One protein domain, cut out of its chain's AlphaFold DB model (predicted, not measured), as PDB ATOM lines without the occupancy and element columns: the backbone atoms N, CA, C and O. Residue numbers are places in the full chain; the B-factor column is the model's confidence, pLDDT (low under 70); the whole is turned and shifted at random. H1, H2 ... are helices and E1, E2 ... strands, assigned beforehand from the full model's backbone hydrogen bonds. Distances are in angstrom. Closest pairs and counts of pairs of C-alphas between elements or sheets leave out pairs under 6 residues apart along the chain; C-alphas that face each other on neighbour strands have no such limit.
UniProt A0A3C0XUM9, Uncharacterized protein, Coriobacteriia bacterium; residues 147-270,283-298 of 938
ATOM      1  N   SER A 147     -54.118 -28.699 -30.680       50.88
ATOM      2  CA  SER A 147     -55.362 -28.901 -29.918       50.88
ATOM      3  C   SER A 147     -55.885 -27.577 -29.368       50.88
ATOM      4  O   SER A 147     -55.486 -27.122 -28.297       50.88
ATOM      5  N   CYS A 148     -56.821 -26.978 -30.101       52.47
ATOM      6  CA  CYS A 148     -57.469 -25.721 -29.720       52.47
ATOM      7  C   CYS A 148     -58.332 -25.872 -28.447       52.47
ATOM      8  O   CYS A 148     -58.439 -24.953 -27.639       52.47
ATOM      9  N   THR A 149     -58.890 -27.065 -28.207       49.91
ATOM     10  CA  THR A 149     -59.873 -27.337 -27.143       49.91
ATOM     11  C   THR A 149     -59.346 -27.083 -25.726       49.91
ATOM     12  O   THR A 149     -60.077 -26.543 -24.904       49.91
ATOM     13  N   ARG A 150     -58.073 -27.402 -25.433       54.00
ATOM     14  CA  ARG A 150     -57.489 -27.175 -24.094       54.00
ATOM     15  C   ARG A 150     -57.141 -25.709 -23.827       54.00
ATOM     16  O   ARG A 150     -57.245 -25.256 -22.693       54.00
ATOM     17  N   CYS A 151     -56.793 -24.936 -24.856       55.12
ATOM     18  CA  CYS A 151     -56.594 -23.491 -24.701       55.12
ATOM     19  C   CYS A 151     -57.904 -22.774 -24.327       55.12
ATOM     20  O   CYS A 151     -57.889 -21.882 -23.479       55.12
ATOM     21  N   HIS A 152     -59.044 -23.208 -24.883       54.47
ATOM     22  CA  HIS A 152     -60.369 -22.679 -24.526       54.47
ATOM     23  C   HIS A 152     -60.746 -23.003 -23.067       54.47
ATOM     24  O   HIS A 152     -61.469 -22.243 -22.425       54.47
ATOM     25  N   GLU A 153     -60.233 -24.105 -22.510       53.44
ATOM     26  CA  GLU A 153     -60.445 -24.478 -21.105       53.44
ATOM     27  C   GLU A 153     -59.582 -23.649 -20.137       53.44
ATOM     28  O   GLU A 153     -60.045 -23.304 -19.052       53.44
ATOM     29  N   VAL A 154     -58.352 -23.284 -20.526       52.62
ATOM     30  CA  VAL A 154     -57.407 -22.537 -19.669       52.62
ATOM     31  C   VAL A 154     -57.661 -21.020 -19.677       52.62
ATOM     32  O   VAL A 154     -57.405 -20.359 -18.669       52.62
ATOM     33  N   HIS A 155     -58.178 -20.463 -20.778       52.84
ATOM     34  CA  HIS A 155     -58.383 -19.014 -20.950       52.84
ATOM     35  C   HIS A 155     -59.858 -18.567 -20.949       52.84
ATOM     36  O   HIS A 155     -60.127 -17.374 -20.824       52.84
ATOM     37  N   GLY A 156     -60.810 -19.504 -21.027       54.34
ATOM     38  CA  GLY A 156     -62.245 -19.225 -21.141       54.34
ATOM     39  C   GLY A 156     -62.776 -19.358 -22.574       54.34
ATOM     40  O   GLY A 156     -62.019 -19.465 -23.537       54.34
ATOM     41  N   ALA A 157     -64.106 -19.387 -22.712       51.81
ATOM     42  CA  ALA A 157     -64.773 -19.562 -23.999       51.81
ATOM     43  C   ALA A 157     -64.586 -18.323 -24.893       51.81
ATOM     44  O   ALA A 157     -65.184 -17.275 -24.640       51.81
ATOM     45  N   TYR A 158     -63.781 -18.465 -25.945       55.00
ATOM     46  CA  TYR A 158     -63.726 -17.517 -27.056       55.00
ATOM     47  C   TYR A 158     -65.079 -17.467 -27.794       55.00
ATOM     48  O   TYR A 158     -65.849 -18.436 -27.735       55.00
ATOM     49  N   PRO A 159     -65.392 -16.366 -28.500       56.62
ATOM     50  CA  PRO A 159     -66.515 -16.326 -29.430       56.62
ATOM     51  C   PRO A 159     -66.435 -17.498 -30.424       56.62
ATOM     52  O   PRO A 159     -65.358 -17.843 -30.906       56.62
ATOM     53  N   ALA A 160     -67.565 -18.152 -30.704       55.09
ATOM     54  CA  ALA A 160     -67.609 -19.375 -31.520       55.09
ATOM     55  C   ALA A 160     -67.237 -19.160 -33.006       55.09
ATOM     56  O   ALA A 160     -67.184 -20.121 -33.767       55.09
ATOM     57  N   ASP A 161     -67.029 -17.909 -33.412       55.31
ATOM     58  CA  ASP A 161     -66.741 -17.427 -34.762       55.31
ATOM     59  C   ASP A 161     -65.264 -17.061 -35.004       55.31
ATOM     60  O   ASP A 161     -64.903 -16.715 -36.130       55.31
ATOM     61  N   TRP A 162     -64.402 -17.156 -33.987       57.12
ATOM     62  CA  TRP A 162     -62.964 -16.906 -34.129       57.12
ATOM     63  C   TRP A 162     -62.247 -18.154 -34.673       57.12
ATOM     64  O   TRP A 162     -62.216 -19.193 -34.012       57.12
ATOM     65  N   ASP A 163     -61.682 -18.052 -35.882       60.34
ATOM     66  CA  ASP A 163     -60.829 -19.086 -36.492       60.34
ATOM     67  C   ASP A 163     -59.369 -18.871 -36.056       60.34
ATOM     68  O   ASP A 163     -58.920 -17.739 -35.862       60.34
ATOM     69  N   TYR A 164     -58.616 -19.954 -35.889       61.47
ATOM     70  CA  TYR A 164     -57.253 -19.932 -35.348       61.47
ATOM     71  C   TYR A 164     -56.225 -19.297 -36.294       61.47
ATOM     72  O   TYR A 164     -55.071 -19.104 -35.909       61.47
ATOM     73  N   THR A 165     -56.632 -18.995 -37.524       64.94
ATOM     74  CA  THR A 165     -55.809 -18.336 -38.536       64.94
ATOM     75  C   THR A 165     -55.871 -16.804 -38.451       64.94
ATOM     76  O   THR A 165     -55.046 -16.131 -39.062       64.94
ATOM     77  N   TYR A 166     -56.796 -16.241 -37.658       73.44
ATOM     78  CA  TYR A 166     -57.007 -14.794 -37.561       73.44
ATOM     79  C   TYR A 166     -55.857 -14.079 -36.850       73.44
ATOM     80  O   TYR A 166     -55.514 -14.397 -35.706       73.44
ATOM     81  N   VAL A 167     -55.375 -12.999 -37.468       77.69
ATOM     82  CA  VAL A 167     -54.393 -12.086 -36.869       77.69
ATOM     83  C   VAL A 167     -54.872 -11.486 -35.535       77.69
ATOM     84  O   VAL A 167     -54.091 -11.407 -34.589       77.69
ATOM     85  N   ASP A 168     -56.165 -11.167 -35.401       74.25
ATOM     86  CA  ASP A 168     -56.751 -10.613 -34.168       74.25
ATOM     87  C   ASP A 168     -56.613 -11.567 -32.973       74.25
ATOM     88  O   ASP A 168     -56.312 -11.149 -31.850       74.25
ATOM     89  N   LEU A 169     -56.777 -12.874 -33.212       72.94
ATOM     90  CA  LEU A 169     -56.554 -13.883 -32.182       72.94
ATOM     91  C   LEU A 169     -55.069 -13.937 -31.809       72.94
ATOM     92  O   LEU A 169     -54.743 -13.982 -30.621       72.94
ATOM     93  N   CYS A 170     -54.161 -13.885 -32.787       76.25
ATOM     94  CA  CYS A 170     -52.725 -13.839 -32.518       76.25
ATOM     95  C   CYS A 170     -52.346 -12.605 -31.682       76.25
ATOM     96  O   CYS A 170     -51.646 -12.748 -30.678       76.25
ATOM     97  N   TYR A 171     -52.846 -11.414 -32.025       78.19
ATOM     98  CA  TYR A 171     -52.578 -10.163 -31.301       78.19
ATOM     99  C   TYR A 171     -53.213 -10.106 -29.912       78.19
ATOM    100  O   TYR A 171     -52.689  -9.423 -29.033       78.19
ATOM    101  N   SER A 172     -54.267 -10.882 -29.651       71.75
ATOM    102  CA  SER A 172     -54.793 -11.024 -28.289       71.75
ATOM    103  C   SER A 172     -53.797 -11.663 -27.314       71.75
ATOM    104  O   SER A 172     -53.927 -11.455 -26.118       71.75
ATOM    105  N   CYS A 173     -52.798 -12.409 -27.803       70.81
ATOM    106  CA  CYS A 173     -51.771 -13.052 -26.973       70.81
ATOM    107  C   CYS A 173     -50.362 -12.489 -27.215       70.81
ATOM    108  O   CYS A 173     -49.527 -12.507 -26.310       70.81
ATOM    109  N   HIS A 174     -50.097 -12.029 -28.441       75.38
ATOM    110  CA  HIS A 174     -48.808 -11.547 -28.939       75.38
ATOM    111  C   HIS A 174     -48.843 -10.059 -29.325       75.38
ATOM    112  O   HIS A 174     -48.078  -9.632 -30.189       75.38
ATOM    113  N   GLY A 175     -49.746  -9.269 -28.746       72.62
ATOM    114  CA  GLY A 175     -49.907  -7.848 -29.055       72.62
ATOM    115  C   GLY A 175     -49.609  -6.902 -27.897       72.62
ATOM    116  O   GLY A 175     -49.222  -7.313 -26.803       72.62
ATOM    117  N   ALA A 176     -49.811  -5.606 -28.137       65.31
ATOM    118  CA  ALA A 176     -49.651  -4.532 -27.157       65.31
ATOM    119  C   ALA A 176     -50.924  -4.323 -26.311       65.31
ATOM    120  O   ALA A 176     -51.292  -3.192 -25.988       65.31
ATOM    121  N   THR A 177     -51.638  -5.396 -25.967       53.12
ATOM    122  CA  THR A 177     -52.817  -5.312 -25.100       53.12
ATOM    123  C   THR A 177     -52.379  -5.124 -23.650       53.12
ATOM    124  O   THR A 177     -51.432  -5.747 -23.166       53.12
ATOM    125  N   SER A 178     -53.044  -4.210 -22.940       46.25
ATOM    126  CA  SER A 178     -52.707  -3.922 -21.548       46.25
ATOM    127  C   SER A 178     -52.809  -5.193 -20.698       46.25
ATOM    128  O   SER A 178     -53.707  -6.013 -20.887       46.25
ATOM    129  N   SER A 179     -51.943  -5.336 -19.695       41.50
ATOM    130  CA  SER A 179     -51.992  -6.446 -18.731       41.50
ATOM    131  C   SER A 179     -53.265  -6.517 -17.884       41.50
ATOM    132  O   SER A 179     -53.404  -7.431 -17.070       41.50
ATOM    133  N   ALA A 180     -54.195  -5.579 -18.077       40.62
ATOM    134  CA  ALA A 180     -55.516  -5.586 -17.472       40.62
ATOM    135  C   ALA A 180     -56.528  -6.477 -18.220       40.62
ATOM    136  O   ALA A 180     -57.521  -6.873 -17.611       40.62
ATOM    137  N   ASP A 181     -56.279  -6.841 -19.483       48.56
ATOM    138  CA  ASP A 181     -57.131  -7.774 -20.223       48.56
ATOM    139  C   ASP A 181     -56.684  -9.219 -19.959       48.56
ATOM    140  O   ASP A 181     -55.519  -9.573 -20.143       48.56
ATOM    141  N   ALA A 182     -57.614 -10.078 -19.525       45.22
ATOM    142  CA  ALA A 182     -57.339 -11.445 -19.053       45.22
ATOM    143  C   ALA A 182     -56.633 -12.362 -20.082       45.22
ATOM    144  O   ALA A 182     -56.104 -13.418 -19.714       45.22
ATOM    145  N   VAL A 183     -56.613 -11.948 -21.351       49.50
ATOM    146  CA  VAL A 183     -56.057 -12.675 -22.502       49.50
ATOM    147  C   VAL A 183     -54.734 -12.048 -23.000       49.50
ATOM    148  O   VAL A 183     -53.825 -12.786 -23.365       49.50
ATOM    149  N   GLY A 184     -54.591 -10.717 -22.872       43.28
ATOM    150  CA  GLY A 184     -53.587  -9.841 -23.509       43.28
ATOM    151  C   GLY A 184     -52.116 -10.039 -23.139       43.28
ATOM    152  O   GLY A 184     -51.229  -9.982 -23.981       43.28
ATOM    153  N   ALA A 185     -51.824 -10.271 -21.858       47.44
ATOM    154  CA  ALA A 185     -50.455 -10.178 -21.331       47.44
ATOM    155  C   ALA A 185     -49.799 -11.537 -21.061       47.44
ATOM    156  O   ALA A 185     -49.316 -11.796 -19.956       47.44
ATOM    157  N   LYS A 186     -49.838 -12.444 -22.039       53.19
ATOM    158  CA  LYS A 186     -49.429 -13.845 -21.832       53.19
ATOM    159  C   LYS A 186     -48.221 -14.285 -22.660       53.19
ATOM    160  O   LYS A 186     -47.687 -15.347 -22.350       53.19
ATOM    161  N   SER A 187     -47.770 -13.509 -23.653       60.38
ATOM    162  CA  SER A 187     -46.519 -13.762 -24.383       60.38
ATOM    163  C   SER A 187     -45.453 -12.710 -24.082       60.38
ATOM    164  O   SER A 187     -45.743 -11.524 -23.964       60.38
ATOM    165  N   SER A 188     -44.195 -13.143 -24.015       60.50
ATOM    166  CA  SER A 188     -43.028 -12.255 -23.972       60.50
ATOM    167  C   SER A 188     -42.686 -11.623 -25.333       60.50
ATOM    168  O   SER A 188     -41.785 -10.790 -25.398       60.50
ATOM    169  N   LEU A 189     -43.381 -12.009 -26.414       67.69
ATOM    170  CA  LEU A 189     -43.197 -11.487 -27.772       67.69
ATOM    171  C   LEU A 189     -44.405 -10.648 -28.195       67.69
ATOM    172  O   LEU A 189     -45.509 -11.176 -28.323       67.69
ATOM    173  N   ASN A 190     -44.163  -9.365 -28.468       75.06
ATOM    174  CA  ASN A 190     -45.147  -8.438 -29.024       75.06
ATOM    175  C   ASN A 190     -45.014  -8.387 -30.556       75.06
ATOM    176  O   ASN A 190     -44.395  -7.485 -31.113       75.06
ATOM    177  N   VAL A 191     -45.574  -9.391 -31.228       76.81
ATOM    178  CA  VAL A 191     -45.597  -9.517 -32.692       76.81
ATOM    179  C   VAL A 191     -46.399  -8.385 -33.341       76.81
ATOM    180  O   VAL A 191     -46.036  -7.943 -34.425       76.81
ATOM    181  N   GLN A 192     -47.431  -7.860 -32.676       78.62
ATOM    182  CA  GLN A 192     -48.182  -6.701 -33.176       78.62
ATOM    183  C   GLN A 192     -47.271  -5.486 -33.390       78.62
ATOM    184  O   GLN A 192     -47.302  -4.870 -34.451       78.62
ATOM    185  N   ALA A 193     -46.395  -5.186 -32.426       76.25
ATOM    186  CA  ALA A 193     -45.413  -4.114 -32.570       76.25
ATOM    187  C   ALA A 193     -44.398  -4.390 -33.692       76.25
ATOM    188  O   ALA A 193     -44.005  -3.465 -34.392       76.25
ATOM    189  N   GLU A 194     -44.007  -5.652 -33.897       76.88
ATOM    190  CA  GLU A 194     -43.074  -6.044 -34.965       76.88
ATOM    191  C   GLU A 194     -43.670  -5.916 -36.374       76.88
ATOM    192  O   GLU A 194     -42.926  -5.723 -37.331       76.88
ATOM    193  N   PHE A 195     -44.993  -6.039 -36.505       79.00
ATOM    194  CA  PHE A 195     -45.730  -5.753 -37.742       79.00
ATOM    195  C   PHE A 195     -46.053  -4.269 -37.907       79.00
ATOM    196  O   PHE A 195     -46.427  -3.852 -39.001       79.00
ATOM    197  N   GLY A 196     -45.908  -3.494 -36.830       75.38
ATOM    198  CA  GLY A 196     -46.268  -2.091 -36.809       75.38
ATOM    199  C   GLY A 196     -47.697  -1.783 -36.373       75.38
ATOM    200  O   GLY A 196     -48.027  -0.633 -36.140       75.38
ATOM    201  N   ASP A 197     -48.546  -2.781 -36.177       78.56
ATOM    202  CA  ASP A 197     -49.994  -2.597 -36.077       78.56
ATOM    203  C   ASP A 197     -50.465  -2.034 -34.715       78.56
ATOM    204  O   ASP A 197     -51.160  -2.710 -33.960       78.56
ATOM    205  N   TYR A 198     -50.105  -0.799 -34.364       72.50
ATOM    206  CA  TYR A 198     -50.504  -0.132 -33.118       72.50
ATOM    207  C   TYR A 198     -50.892   1.342 -33.314       72.50
ATOM    208  O   TYR A 198     -50.480   2.012 -34.262       72.50
ATOM    209  N   ASP A 199     -51.681   1.875 -32.378       66.56
ATOM    210  CA  ASP A 199     -52.152   3.262 -32.421       66.56
ATOM    211  C   ASP A 199     -50.983   4.265 -32.357       66.56
ATOM    212  O   ASP A 199     -50.185   4.260 -31.418       66.56
ATOM    213  N   GLY A 200     -50.911   5.175 -33.336       63.47
ATOM    214  CA  GLY A 200     -49.884   6.225 -33.409       63.47
ATOM    215  C   GLY A 200     -48.591   5.832 -34.136       63.47
ATOM    216  O   GLY A 200     -47.617   6.582 -34.068       63.47
ATOM    217  N   GLN A 201     -48.571   4.691 -34.828       65.50
ATOM    218  CA  GLN A 201     -47.432   4.241 -35.627       65.50
ATOM    219  C   GLN A 201     -47.095   5.212 -36.782       65.50
ATOM    220  O   GLN A 201     -47.980   5.753 -37.445       65.50
ATOM    221  N   THR A 202     -45.797   5.404 -37.042       60.12
ATOM    222  CA  THR A 202     -45.268   6.196 -38.171       60.12
ATOM    223  C   THR A 202     -44.543   5.367 -39.235       60.12
ATOM    224  O   THR A 202     -44.174   5.923 -40.266       60.12
ATOM    225  N   GLN A 203     -44.293   4.076 -38.991       62.94
ATOM    226  CA  GLN A 203     -43.663   3.179 -39.966       62.94
ATOM    227  C   GLN A 203     -44.713   2.589 -40.937       62.94
ATOM    228  O   GLN A 203     -45.898   2.577 -40.603       62.94
ATOM    229  N   PRO A 204     -44.319   2.109 -42.131       62.00
ATOM    230  CA  PRO A 204     -45.219   1.402 -43.043       62.00
ATOM    231  C   PRO A 204     -45.791   0.117 -42.419       62.00
ATOM    232  O   PRO A 204     -45.162  -0.495 -41.554       62.00
ATOM    233  N   ALA A 205     -46.963  -0.317 -42.891       66.38
ATOM    234  CA  ALA A 205     -47.493  -1.644 -42.574       66.38
ATOM    235  C   ALA A 205     -46.547  -2.750 -43.085       66.38
ATOM    236  O   ALA A 205     -45.756  -2.526 -44.006       66.38
ATOM    237  N   SER A 206     -46.647  -3.953 -42.510       77.38
ATOM    238  CA  SER A 206     -45.888  -5.132 -42.956       77.38
ATOM    239  C   SER A 206     -45.954  -5.336 -44.468       77.38
ATOM    240  O   SER A 206     -47.037  -5.476 -45.033       77.38
ATOM    241  N   VAL A 207     -44.794  -5.470 -45.117       77.06
ATOM    242  CA  VAL A 207     -44.733  -5.709 -46.571       77.06
ATOM    243  C   VAL A 207     -44.970  -7.173 -46.953       77.06
ATOM    244  O   VAL A 207     -45.109  -7.480 -48.129       77.06
ATOM    245  N   HIS A 208     -45.007  -8.082 -45.974       84.25
ATOM    246  CA  HIS A 208     -45.378  -9.484 -46.189       84.25
ATOM    247  C   HIS A 208     -46.891  -9.721 -46.076       84.25
ATOM    248  O   HIS A 208     -47.324 -10.864 -46.155       84.25
ATOM    249  N   ARG A 209     -47.703  -8.671 -45.876       83.88
ATOM    250  CA  ARG A 209     -49.168  -8.774 -45.846       83.88
ATOM    251  C   ARG A 209     -49.726  -8.455 -47.235       83.88
ATOM    252  O   ARG A 209     -49.609  -7.319 -47.687       83.88
ATOM    253  N   SER A 210     -50.320  -9.449 -47.897       86.38
ATOM    254  CA  SER A 210     -51.004  -9.289 -49.188       86.38
ATOM    255  C   SER A 210     -52.525  -9.224 -49.023       86.38
ATOM    256  O   SER A 210     -53.068  -9.608 -47.982       86.38
ATOM    257  N   THR A 211     -53.235  -8.801 -50.073       88.94
ATOM    258  CA  THR A 211     -54.709  -8.759 -50.054       88.94
ATOM    259  C   THR A 211     -55.282 -10.169 -49.951       88.94
ATOM    260  O   THR A 211     -56.292 -10.394 -49.275       88.94
ATOM    261  N   LYS A 212     -54.627 -11.140 -50.600       90.25
ATOM    262  CA  LYS A 212     -54.975 -12.555 -50.481       90.25
ATOM    263  C   LYS A 212     -54.875 -13.044 -49.039       90.25
ATOM    264  O   LYS A 212     -55.825 -13.663 -48.569       90.25
ATOM    265  N   MET A 213     -53.786 -12.743 -48.327       88.00
ATOM    266  CA  MET A 213     -53.632 -13.169 -46.931       88.00
ATOM    267  C   MET A 213     -54.708 -12.574 -46.023       88.00
ATOM    268  O   MET A 213     -55.220 -13.285 -45.165       88.00
ATOM    269  N   GLU A 214     -55.077 -11.308 -46.226       85.56
ATOM    270  CA  GLU A 214     -56.164 -10.662 -45.476       85.56
ATOM    271  C   GLU A 214     -57.531 -11.290 -45.787       85.56
ATOM    272  O   GLU A 214     -58.355 -11.522 -44.900       85.56
ATOM    273  N   THR A 215     -57.779 -11.598 -47.063       87.00
ATOM    274  CA  THR A 215     -59.048 -12.183 -47.519       87.00
ATOM    275  C   THR A 215     -59.217 -13.616 -47.025       87.00
ATOM    276  O   THR A 215     -60.292 -13.985 -46.543       87.00
ATOM    277  N   ASP A 216     -58.152 -14.410 -47.121       84.50
ATOM    278  CA  ASP A 216     -58.126 -15.812 -46.706       84.50
ATOM    279  C   ASP A 216     -57.889 -15.960 -45.195       84.50
ATOM    280  O   ASP A 216     -58.070 -17.051 -44.650       84.50
ATOM    281  N   ARG A 217     -57.553 -14.856 -44.511       81.50
ATOM    282  CA  ARG A 217     -57.247 -14.776 -43.078       81.50
ATOM    283  C   ARG A 217     -56.100 -15.692 -42.687       81.50
ATOM    284  O   ARG A 217     -56.240 -16.519 -41.790       81.50
ATOM    285  N   THR A 218     -54.994 -15.600 -43.417       81.69
ATOM    286  CA  THR A 218     -53.795 -16.424 -43.231       81.69
ATOM    287  C   THR A 218     -52.548 -15.581 -42.968       81.69
ATOM    288  O   THR A 218     -51.442 -16.051 -43.201       81.69
ATOM    289  N   GLU A 219     -52.675 -14.344 -42.492       84.50
ATOM    290  CA  GLU A 219     -51.573 -13.378 -42.367       84.50
ATOM    291  C   GLU A 219     -50.422 -13.895 -41.490       84.50
ATOM    292  O   GLU A 219     -49.252 -13.683 -41.801       84.50
ATOM    293  N   CYS A 220     -50.737 -14.606 -40.405       81.31
ATOM    294  CA  CYS A 220     -49.731 -15.282 -39.584       81.31
ATOM    295  C   CYS A 220     -49.513 -16.738 -40.021       81.31
ATOM    296  O   CYS A 220     -48.379 -17.220 -40.019       81.31
ATOM    297  N   ASP A 221     -50.580 -17.444 -40.403       80.69
ATOM    298  CA  ASP A 221     -50.529 -18.879 -40.712       80.69
ATOM    299  C   ASP A 221     -49.809 -19.181 -42.044       80.69
ATOM    300  O   ASP A 221     -49.252 -20.263 -42.222       80.69
ATOM    301  N   ALA A 222     -49.731 -18.223 -42.971       85.75
ATOM    302  CA  ALA A 222     -49.028 -18.369 -44.248       85.75
ATOM    303  C   ALA A 222     -47.546 -18.732 -44.060       85.75
ATOM    304  O   ALA A 222     -47.001 -19.551 -44.801       85.75
ATOM    305  N   CYS A 223     -46.912 -18.158 -43.035       87.38
ATOM    306  CA  CYS A 223     -45.485 -18.323 -42.764       87.38
ATOM    307  C   CYS A 223     -45.209 -19.067 -41.456       87.38
ATOM    308  O   CYS A 223     -44.157 -19.690 -41.294       87.38
ATOM    309  N   HIS A 224     -46.146 -19.027 -40.509       84.31
ATOM    310  CA  HIS A 224     -46.012 -19.680 -39.219       84.31
ATOM    311  C   HIS A 224     -46.995 -20.827 -39.085       84.31
ATOM    312  O   HIS A 224     -48.079 -20.839 -39.646       84.31
ATOM    313  N   SER A 225     -46.622 -21.813 -38.286       77.62
ATOM    314  CA  SER A 225     -47.617 -22.673 -37.664       77.62
ATOM    315  C   SER A 225     -47.541 -22.395 -36.176       77.62
ATOM    316  O   SER A 225     -46.491 -22.546 -35.551       77.62
ATOM    317  N   ALA A 226     -48.628 -21.916 -35.594       69.44
ATOM    318  CA  ALA A 226     -48.591 -21.568 -34.189       69.44
ATOM    319  C   ALA A 226     -48.447 -22.840 -33.328       69.44
ATOM    320  O   ALA A 226     -48.959 -23.911 -33.667       69.44
ATOM    321  N   HIS A 227     -47.770 -22.709 -32.183       68.69
ATOM    322  CA  HIS A 227     -48.004 -23.588 -31.034       68.69
ATOM    323  C   HIS A 227     -47.667 -25.093 -31.196       68.69
ATOM    324  O   HIS A 227     -48.292 -25.943 -30.561       68.69
ATOM    325  N   ARG A 228     -46.641 -25.479 -31.973       72.69
ATOM    326  CA  ARG A 228     -46.109 -26.865 -31.920       72.69
ATOM    327  C   ARG A 228     -45.037 -27.055 -30.853       72.69
ATOM    328  O   ARG A 228     -44.439 -26.102 -30.366       72.69
ATOM    329  N   SER A 229     -44.815 -28.318 -30.480       71.50
ATOM    330  CA  SER A 229     -43.910 -28.673 -29.385       71.50
ATOM    331  C   SER A 229     -42.433 -28.460 -29.754       71.50
ATOM    332  O   SER A 229     -41.959 -29.054 -30.732       71.50
ATOM    333  N   PRO A 230     -41.668 -27.717 -28.931       70.69
ATOM    334  CA  PRO A 230     -40.226 -27.587 -29.094       70.69
ATOM    335  C   PRO A 230     -39.433 -28.803 -28.644       70.69
ATOM    336  O   PRO A 230     -38.263 -28.905 -28.983       70.69
ATOM    337  N   TYR A 231     -40.044 -29.750 -27.931       71.31
ATOM    338  CA  TYR A 231     -39.397 -30.996 -27.521       71.31
ATOM    339  C   TYR A 231     -40.408 -32.142 -27.583       71.31
ATOM    340  O   TYR A 231     -41.054 -32.497 -26.591       71.31
ATOM    341  N   TYR A 232     -40.584 -32.695 -28.781       74.88
ATOM    342  CA  TYR A 232     -41.450 -33.840 -29.022       74.88
ATOM    343  C   TYR A 232     -40.747 -35.146 -28.642       74.88
ATOM    344  O   TYR A 232     -39.609 -35.415 -29.044       74.88
ATOM    345  N   TYR A 233     -41.466 -35.975 -27.887       71.25
ATOM    346  CA  TYR A 233     -41.071 -37.328 -27.529       71.25
ATOM    347  C   TYR A 233     -42.102 -38.299 -28.115       71.25
ATOM    348  O   TYR A 233     -43.298 -38.031 -28.029       71.25
ATOM    349  N   ASP A 234     -41.657 -39.392 -28.735       70.31
ATOM    350  CA  ASP A 234     -42.557 -40.415 -29.279       70.31
ATOM    351  C   ASP A 234     -43.285 -41.205 -28.170       70.31
ATOM    352  O   ASP A 234     -43.005 -41.048 -26.982       70.31
ATOM    353  N   ASN A 235     -44.198 -42.109 -28.543       67.75
ATOM    354  CA  ASN A 235     -44.939 -42.949 -27.586       67.75
ATOM    355  C   ASN A 235     -44.047 -43.909 -26.771       67.75
ATOM    356  O   ASN A 235     -44.507 -44.492 -25.792       67.75
ATOM    357  N   SER A 236     -42.786 -44.092 -27.167       68.38
ATOM    358  CA  SER A 236     -41.775 -44.833 -26.397       68.38
ATOM    359  C   SER A 236     -40.962 -43.903 -25.482       68.38
ATOM    360  O   SER A 236     -40.003 -44.328 -24.835       68.38
ATOM    361  N   GLY A 237     -41.328 -42.620 -25.442       62.75
ATOM    362  CA  GLY A 237     -40.673 -41.546 -24.721       62.75
ATOM    363  C   GLY A 237     -39.331 -41.133 -25.316       62.75
ATOM    364  O   GLY A 237     -38.513 -40.580 -24.589       62.75
ATOM    365  N   ASN A 238     -39.009 -41.416 -26.580       72.31
ATOM    366  CA  ASN A 238     -37.750 -40.989 -27.207       72.31
ATOM    367  C   ASN A 238     -37.856 -39.596 -27.805       72.31
ATOM    368  O   ASN A 238     -38.808 -39.309 -28.513       72.31
ATOM    369  N   TYR A 239     -36.858 -38.744 -27.543       75.38
ATOM    370  CA  TYR A 239     -36.789 -37.419 -28.150       75.38
ATOM    371  C   TYR A 239     -36.617 -37.564 -29.662       75.38
ATOM    372  O   TYR A 239     -35.650 -38.182 -30.111       75.38
ATOM    373  N   VAL A 240     -37.532 -36.980 -30.433       79.88
ATOM    374  CA  VAL A 240     -37.465 -36.982 -31.895       79.88
ATOM    375  C   VAL A 240     -37.224 -35.554 -32.356       79.88
ATOM    376  O   VAL A 240     -38.151 -34.767 -32.556       79.88
ATOM    377  N   ALA A 241     -35.949 -35.214 -32.537       80.88
ATOM    378  CA  ALA A 241     -35.536 -33.879 -32.957       80.88
ATOM    379  C   ALA A 241     -36.184 -33.454 -34.292       80.88
ATOM    380  O   ALA A 241     -36.554 -32.296 -34.447       80.88
ATOM    381  N   ALA A 242     -36.394 -34.396 -35.223       84.38
ATOM    382  CA  ALA A 242     -37.026 -34.149 -36.526       84.38
ATOM    383  C   ALA A 242     -38.541 -33.878 -36.443       84.38
ATOM    384  O   ALA A 242     -39.192 -33.613 -37.446       84.38
ATOM    385  N   SER A 243     -39.129 -33.991 -35.254       80.69
ATOM    386  CA  SER A 243     -40.536 -33.679 -34.972       80.69
ATOM    387  C   SER A 243     -40.677 -32.646 -33.853       80.69
ATOM    388  O   SER A 243     -41.766 -32.466 -33.313       80.69
ATOM    389  N   SER A 244     -39.569 -31.999 -33.496       78.88
ATOM    390  CA  SER A 244     -39.479 -30.953 -32.485       78.88
ATOM    391  C   SER A 244     -39.128 -29.642 -33.178       78.88
ATOM    392  O   SER A 244     -38.256 -29.639 -34.049       78.88
ATOM    393  N   TYR A 245     -39.793 -28.550 -32.815       78.56
ATOM    394  CA  TYR A 245     -39.737 -27.301 -33.577       78.56
ATOM    395  C   TYR A 245     -39.345 -26.106 -32.707       78.56
ATOM    396  O   TYR A 245     -39.897 -25.894 -31.635       78.56
ATOM    397  N   ARG A 246     -38.449 -25.261 -33.203       78.25
ATOM    398  CA  ARG A 246     -38.154 -23.936 -32.635       78.25
ATOM    399  C   ARG A 246     -39.293 -22.962 -32.938       78.25
ATOM    400  O   ARG A 246     -40.383 -23.396 -33.304       78.25
ATOM    401  N   LYS A 247     -39.043 -21.646 -32.842       76.00
ATOM    402  CA  LYS A 247     -39.956 -20.610 -33.367       76.00
ATOM    403  C   LYS A 247     -40.373 -20.979 -34.790       76.00
ATOM    404  O   LYS A 247     -39.547 -20.941 -35.703       76.00
ATOM    405  N   MET A 248     -41.610 -21.454 -34.931       78.25
ATOM    406  CA  MET A 248     -41.914 -22.370 -36.012       78.25
ATOM    407  C   MET A 248     -42.289 -21.644 -37.295       78.25
ATOM    408  O   MET A 248     -43.241 -20.865 -37.310       78.25
ATOM    409  N   ILE A 249     -41.541 -21.925 -38.358       87.38
ATOM    410  CA  ILE A 249     -41.725 -21.338 -39.687       87.38
ATOM    411  C   ILE A 249     -41.913 -22.434 -40.730       87.38
ATOM    412  O   ILE A 249     -41.268 -23.489 -40.677       87.38
ATOM    413  N   ARG A 250     -42.824 -22.182 -41.665       88.75
ATOM    414  CA  ARG A 250     -43.203 -23.103 -42.731       88.75
ATOM    415  C   ARG A 250     -43.494 -22.360 -44.026       88.75
ATOM    416  O   ARG A 250     -43.801 -21.176 -44.008       88.75
ATOM    417  N   VAL A 251     -43.450 -23.095 -45.128       91.50
ATOM    418  CA  VAL A 251     -43.864 -22.610 -46.445       91.50
ATOM    419  C   VAL A 251     -44.745 -23.663 -47.096       91.50
ATOM    420  O   VAL A 251     -44.419 -24.854 -47.047       91.50
ATOM    421  N   GLN A 252     -45.867 -23.237 -47.679       91.56
ATOM    422  CA  GLN A 252     -46.691 -24.117 -48.502       91.56
ATOM    423  C   GLN A 252     -45.970 -24.390 -49.821       91.56
ATOM    424  O   GLN A 252     -45.603 -23.469 -50.542       91.56
ATOM    425  N   THR A 253     -45.745 -25.662 -50.130       91.25
ATOM    426  CA  THR A 253     -44.998 -26.091 -51.324       91.25
ATOM    427  C   THR A 253     -45.852 -26.892 -52.298       91.25
ATOM    428  O   THR A 253     -45.416 -27.180 -53.411       91.25
ATOM    429  N   GLY A 254     -47.081 -27.238 -51.914       90.44
ATOM    430  CA  GLY A 254     -47.984 -28.023 -52.739       90.44
ATOM    431  C   GLY A 254     -49.377 -28.152 -52.143       90.44
ATOM    432  O   GLY A 254     -49.658 -27.669 -51.046       90.44
ATOM    433  N   GLU A 255     -50.220 -28.886 -52.855       90.62
ATOM    434  CA  GLU A 255     -51.511 -29.379 -52.383       90.62
ATOM    435  C   GLU A 255     -51.664 -30.843 -52.808       90.62
ATOM    436  O   GLU A 255     -51.276 -31.225 -53.916       90.62
ATOM    437  N   ASP A 256     -52.226 -31.671 -51.932       87.50
ATOM    438  CA  ASP A 256     -52.636 -33.036 -52.247       87.50
ATOM    439  C   ASP A 256     -54.109 -33.283 -51.875       87.50
ATOM    440  O   ASP A 256     -54.840 -32.385 -51.461       87.50
ATOM    441  N   ALA A 257     -54.581 -34.524 -52.042       81.94
ATOM    442  CA  ALA A 257     -55.962 -34.893 -51.728       81.94
ATOM    443  C   ALA A 257     -56.325 -34.748 -50.231       81.94
ATOM    444  O   ALA A 257     -57.508 -34.772 -49.891       81.94
ATOM    445  N   GLY A 258     -55.328 -34.651 -49.348       77.38
ATOM    446  CA  GLY A 258     -55.464 -34.430 -47.912       77.38
ATOM    447  C   GLY A 258     -55.330 -32.965 -47.487       77.38
ATOM    448  O   GLY A 258     -55.582 -32.676 -46.317       77.38
ATOM    449  N   GLY A 259     -54.985 -32.053 -48.403       84.31
ATOM    450  CA  GLY A 259     -54.896 -30.615 -48.162       84.31
ATOM    451  C   GLY A 259     -53.528 -30.018 -48.520       84.31
ATOM    452  O   GLY A 259     -52.775 -30.592 -49.308       84.31
ATOM    453  N   PRO A 260     -53.198 -28.836 -47.976       86.00
ATOM    454  CA  PRO A 260     -51.947 -28.156 -48.281       86.00
ATOM    455  C   PRO A 260     -50.722 -28.896 -47.719       86.00
ATOM    456  O   PRO A 260     -50.707 -29.358 -46.574       86.00
ATOM    457  N   LEU A 261     -49.677 -28.980 -48.540       89.88
ATOM    458  CA  LEU A 261     -48.381 -29.568 -48.215       89.88
ATOM    459  C   LEU A 261     -47.408 -28.475 -47.776       89.88
ATOM    460  O   LEU A 261     -47.259 -27.459 -48.452       89.88
ATOM    461  N   TYR A 262     -46.708 -28.713 -46.665       88.75
ATOM    462  CA  TYR A 262     -45.802 -27.733 -46.066       88.75
ATOM    463  C   TYR A 262     -44.400 -28.284 -45.850       88.75
ATOM    464  O   TYR A 262     -44.225 -29.400 -45.352       88.75
ATOM    465  N   THR A 263     -43.409 -27.437 -46.114       89.88
ATOM    466  CA  THR A 263     -42.023 -27.624 -45.677       89.88
ATOM    467  C   THR A 263     -41.771 -26.776 -44.432       89.88
ATOM    468  O   THR A 263     -42.139 -25.604 -44.403       89.88
ATOM    469  N   TYR A 264     -41.144 -27.351 -43.400       87.69
ATOM    470  CA  TYR A 264     -40.840 -26.674 -42.131       87.69
ATOM    471  C   TYR A 264     -39.339 -26.380 -42.021       87.69
ATOM    472  O   TYR A 264     -38.530 -27.281 -42.231       87.69
ATOM    473  N   TYR A 265     -38.980 -25.153 -41.629       87.44
ATOM    474  CA  TYR A 265     -37.593 -24.639 -41.636       87.44
ATOM    475  C   TYR A 265     -37.022 -24.356 -40.240       87.44
ATOM    476  O   TYR A 265     -35.976 -23.743 -40.072       87.44
ATOM    477  N   SER A 266     -37.728 -24.788 -39.201       84.62
ATOM    478  CA  SER A 266     -37.398 -24.506 -37.802       84.62
ATOM    479  C   SER A 266     -37.309 -25.781 -36.969       84.62
ATOM    480  O   SER A 266     -37.662 -25.778 -35.792       84.62
ATOM    481  N   LEU A 267     -36.927 -26.906 -37.569       84.75
ATOM    482  CA  LEU A 267     -36.794 -28.173 -36.851       84.75
ATOM    483  C   LEU A 267     -35.585 -28.140 -35.908       84.75
ATOM    484  O   LEU A 267     -34.552 -27.543 -36.204       84.75
ATOM    485  N   ASN A 268     -35.646 -28.842 -34.779       80.38
ATOM    486  CA  ASN A 268     -34.502 -28.943 -33.868       80.38
ATOM    487  C   ASN A 268     -33.337 -29.754 -34.444       80.38
ATOM    488  O   ASN A 268     -32.226 -29.649 -33.933       80.38
ATOM    489  N   THR A 269     -33.565 -30.555 -35.485       83.88
ATOM    490  CA  THR A 269     -32.482 -31.188 -36.254       83.88
ATOM    491  C   THR A 269     -31.731 -30.211 -37.147       83.88
ATOM    492  O   THR A 269     -30.582 -30.484 -37.475       83.88
ATOM    493  N   ASP A 270     -32.356 -29.101 -37.539       79.00
ATOM    494  CA  ASP A 270     -31.819 -28.172 -38.533       79.00
ATOM    495  C   ASP A 270     -31.283 -26.903 -37.857       79.00
ATOM    496  O   ASP A 270     -31.952 -25.876 -37.756       79.00
ATOM    497  N   GLY A 283     -37.191 -17.402 -54.257       90.69
ATOM    498  CA  GLY A 283     -36.227 -18.119 -55.100       90.69
ATOM    499  C   GLY A 283     -36.681 -18.225 -56.550       90.69
ATOM    500  O   GLY A 283     -37.576 -17.510 -56.975       90.69
ATOM    501  N   ALA A 284     -36.088 -19.143 -57.316       89.62
ATOM    502  CA  ALA A 284     -36.363 -19.298 -58.749       89.62
ATOM    503  C   ALA A 284     -37.812 -19.698 -59.104       89.62
ATOM    504  O   ALA A 284     -38.199 -19.620 -60.272       89.62
ATOM    505  N   ASP A 285     -38.598 -20.150 -58.125       88.06
ATOM    506  CA  ASP A 285     -39.966 -20.624 -58.304       88.06
ATOM    507  C   ASP A 285     -40.955 -19.739 -57.535       88.06
ATOM    508  O   ASP A 285     -40.886 -19.622 -56.315       88.06
ATOM    509  N   ALA A 286     -41.907 -19.150 -58.262       90.31
ATOM    510  CA  ALA A 286     -42.975 -18.331 -57.694       90.31
ATOM    511  C   ALA A 286     -44.109 -19.164 -57.069       90.31
ATOM    512  O   ALA A 286     -44.989 -18.602 -56.419       90.31
ATOM    513  N   THR A 287     -44.123 -20.488 -57.277       91.88
ATOM    514  CA  THR A 287     -45.212 -21.378 -56.843       91.88
ATOM    515  C   THR A 287     -45.528 -21.240 -55.350       91.88
ATOM    516  O   THR A 287     -46.708 -21.109 -55.027       91.88
ATOM    517  N   PRO A 288     -44.540 -21.190 -54.433       91.38
ATOM    518  CA  PRO A 288     -44.831 -21.024 -53.011       91.38
ATOM    519  C   PRO A 288     -45.493 -19.687 -52.665       91.38
ATOM    520  O   PRO A 288     -46.445 -19.674 -51.885       91.38
ATOM    521  N   ILE A 289     -45.070 -18.582 -53.298       90.94
ATOM    522  CA  ILE A 289     -45.783 -17.300 -53.186       90.94
ATOM    523  C   ILE A 289     -47.196 -17.425 -53.745       90.94
ATOM    524  O   ILE A 289     -48.120 -16.945 -53.110       90.94
ATOM    525  N   GLY A 290     -47.407 -18.120 -54.862       90.31
ATOM    526  CA  GLY A 290     -48.735 -18.277 -55.462       90.31
ATOM    527  C   GLY A 290     -49.792 -18.932 -54.557       90.31
ATOM    528  O   GLY A 290     -50.986 -18.750 -54.798       90.31
ATOM    529  N   TYR A 291     -49.392 -19.664 -53.509       91.00
ATOM    530  CA  TYR A 291     -50.336 -20.214 -52.528       91.00
ATOM    531  C   TYR A 291     -50.828 -19.182 -51.510       91.00
ATOM    532  O   TYR A 291     -51.959 -19.298 -51.041       91.00
ATOM    533  N   VAL A 292     -50.007 -18.186 -51.167       87.44
ATOM    534  CA  VAL A 292     -50.264 -17.263 -50.046       87.44
ATOM    535  C   VAL A 292     -50.333 -15.787 -50.459       87.44
ATOM    536  O   VAL A 292     -50.928 -14.986 -49.752       87.44
ATOM    537  N   GLY A 293     -49.768 -15.426 -51.606       89.00
ATOM    538  CA  GLY A 293     -49.674 -14.077 -52.158       89.00
ATOM    539  C   GLY A 293     -50.550 -13.860 -53.392       89.00
ATOM    540  O   GLY A 293     -51.038 -14.802 -54.023       89.00
ATOM    541  N   ASP A 294     -50.758 -12.594 -53.725       91.12
ATOM    542  CA  ASP A 294     -51.431 -12.156 -54.939       91.12
ATOM    543  C   ASP A 294     -50.591 -12.485 -56.193       91.12
ATOM    544  O   ASP A 294     -49.385 -12.730 -56.128       91.12
ATOM    545  N   ALA A 295     -51.231 -12.497 -57.369       87.06
ATOM    546  CA  ALA A 295     -50.606 -12.951 -58.621       87.06
ATOM    547  C   ALA A 295     -49.313 -12.193 -58.994       87.06
ATOM    548  O   ALA A 295     -48.429 -12.769 -59.631       87.06
ATOM    549  N   ASP A 296     -49.201 -10.929 -58.580       88.81
ATOM    550  CA  ASP A 296     -48.072 -10.053 -58.894       88.81
ATOM    551  C   ASP A 296     -47.053  -9.935 -57.745       88.81
ATOM    552  O   ASP A 296     -45.998  -9.328 -57.940       88.81
ATOM    553  N   ASP A 297     -47.300 -10.542 -56.577       90.44
ATOM    554  CA  ASP A 297     -46.450 -10.379 -55.386       90.44
ATOM    555  C   ASP A 297     -45.018 -10.852 -55.634       90.44
ATOM    556  O   ASP A 297     -44.061 -10.172 -55.265       90.44
ATOM    557  N   TYR A 298     -44.848 -11.973 -56.344       92.19
ATOM    558  CA  TYR A 298     -43.518 -12.473 -56.696       92.19
ATOM    559  C   TYR A 298     -42.741 -11.456 -57.543       92.19
ATOM    560  O   TYR A 298     -41.567 -11.196 -57.292       92.19
TER     561      TYR A 298
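AT A GLANCE: This is residues 147 to 270 and 283 to 298 of the 938 residues of an uncharacterized protein of Coriobacteriia bacterium (UniProt A0A3C0XUM9). Little regular structure: long loops join five short, scattered helices and one strand hairpin, E1-E2, with H5 packed on E1; H2 and H3 meet elsewhere, while H1 lies off alone. The 140 printed residues, 46 in named elements, run H1 H2 H3 H4 E1 E2 H5, class mixed. The whole is only just compact, close to loose: radius of gyration of the C-alphas 17.0 A, spans 44 by 43 by 29 A.

HOW THE PARTS SIT: H1, residues 148 to 155, is apart from H2, residues 167 to 174. H2 touches H3, residues 191 to 195; closest C-alphas, His 174 and Val 191, 5.3 A. H4, residues 211 to 216, is close to but not clearly touching H5, residues 287 to 292; closest C-alphas, Met 213 and Val 292, 6.1 A. E1, residues 250 to 256, and E2, residues 259 to 264, form an antiparallel hairpin; N 251 and O 263, 2.9 A, are within hydrogen-bond range. The closest C-alphas of E1 and H5 are Thr 253 and Pro 288, 5.3 A. Every O i to N i+4 pair is within range in H1, H3 and H4, 3 of 4 in H2, 1 of 2 in H5.

IN THESE COORDINATES: H1, 11.1 A long, begins at C-alpha 148 (-57.469, -25.721, -29.720). E1 spans 16.7 A, E2 15.8 A. H5 ends at C-alpha 292 (-50.264, -17.263, -50.046).

THE WHOLE: The farthest C-alphas, Thr 202 and Ser 236, are 52.5 A apart. Residues 271 to 282 are not printed; the gap is 19.9 A between C-alphas 270 and 283. The links from H1 to H2, H2 to H3, H3 to H4 and H4 to E1 are long. Low-confidence residues, with pLDDT under 70, include 147 to 165 and 176 to 189.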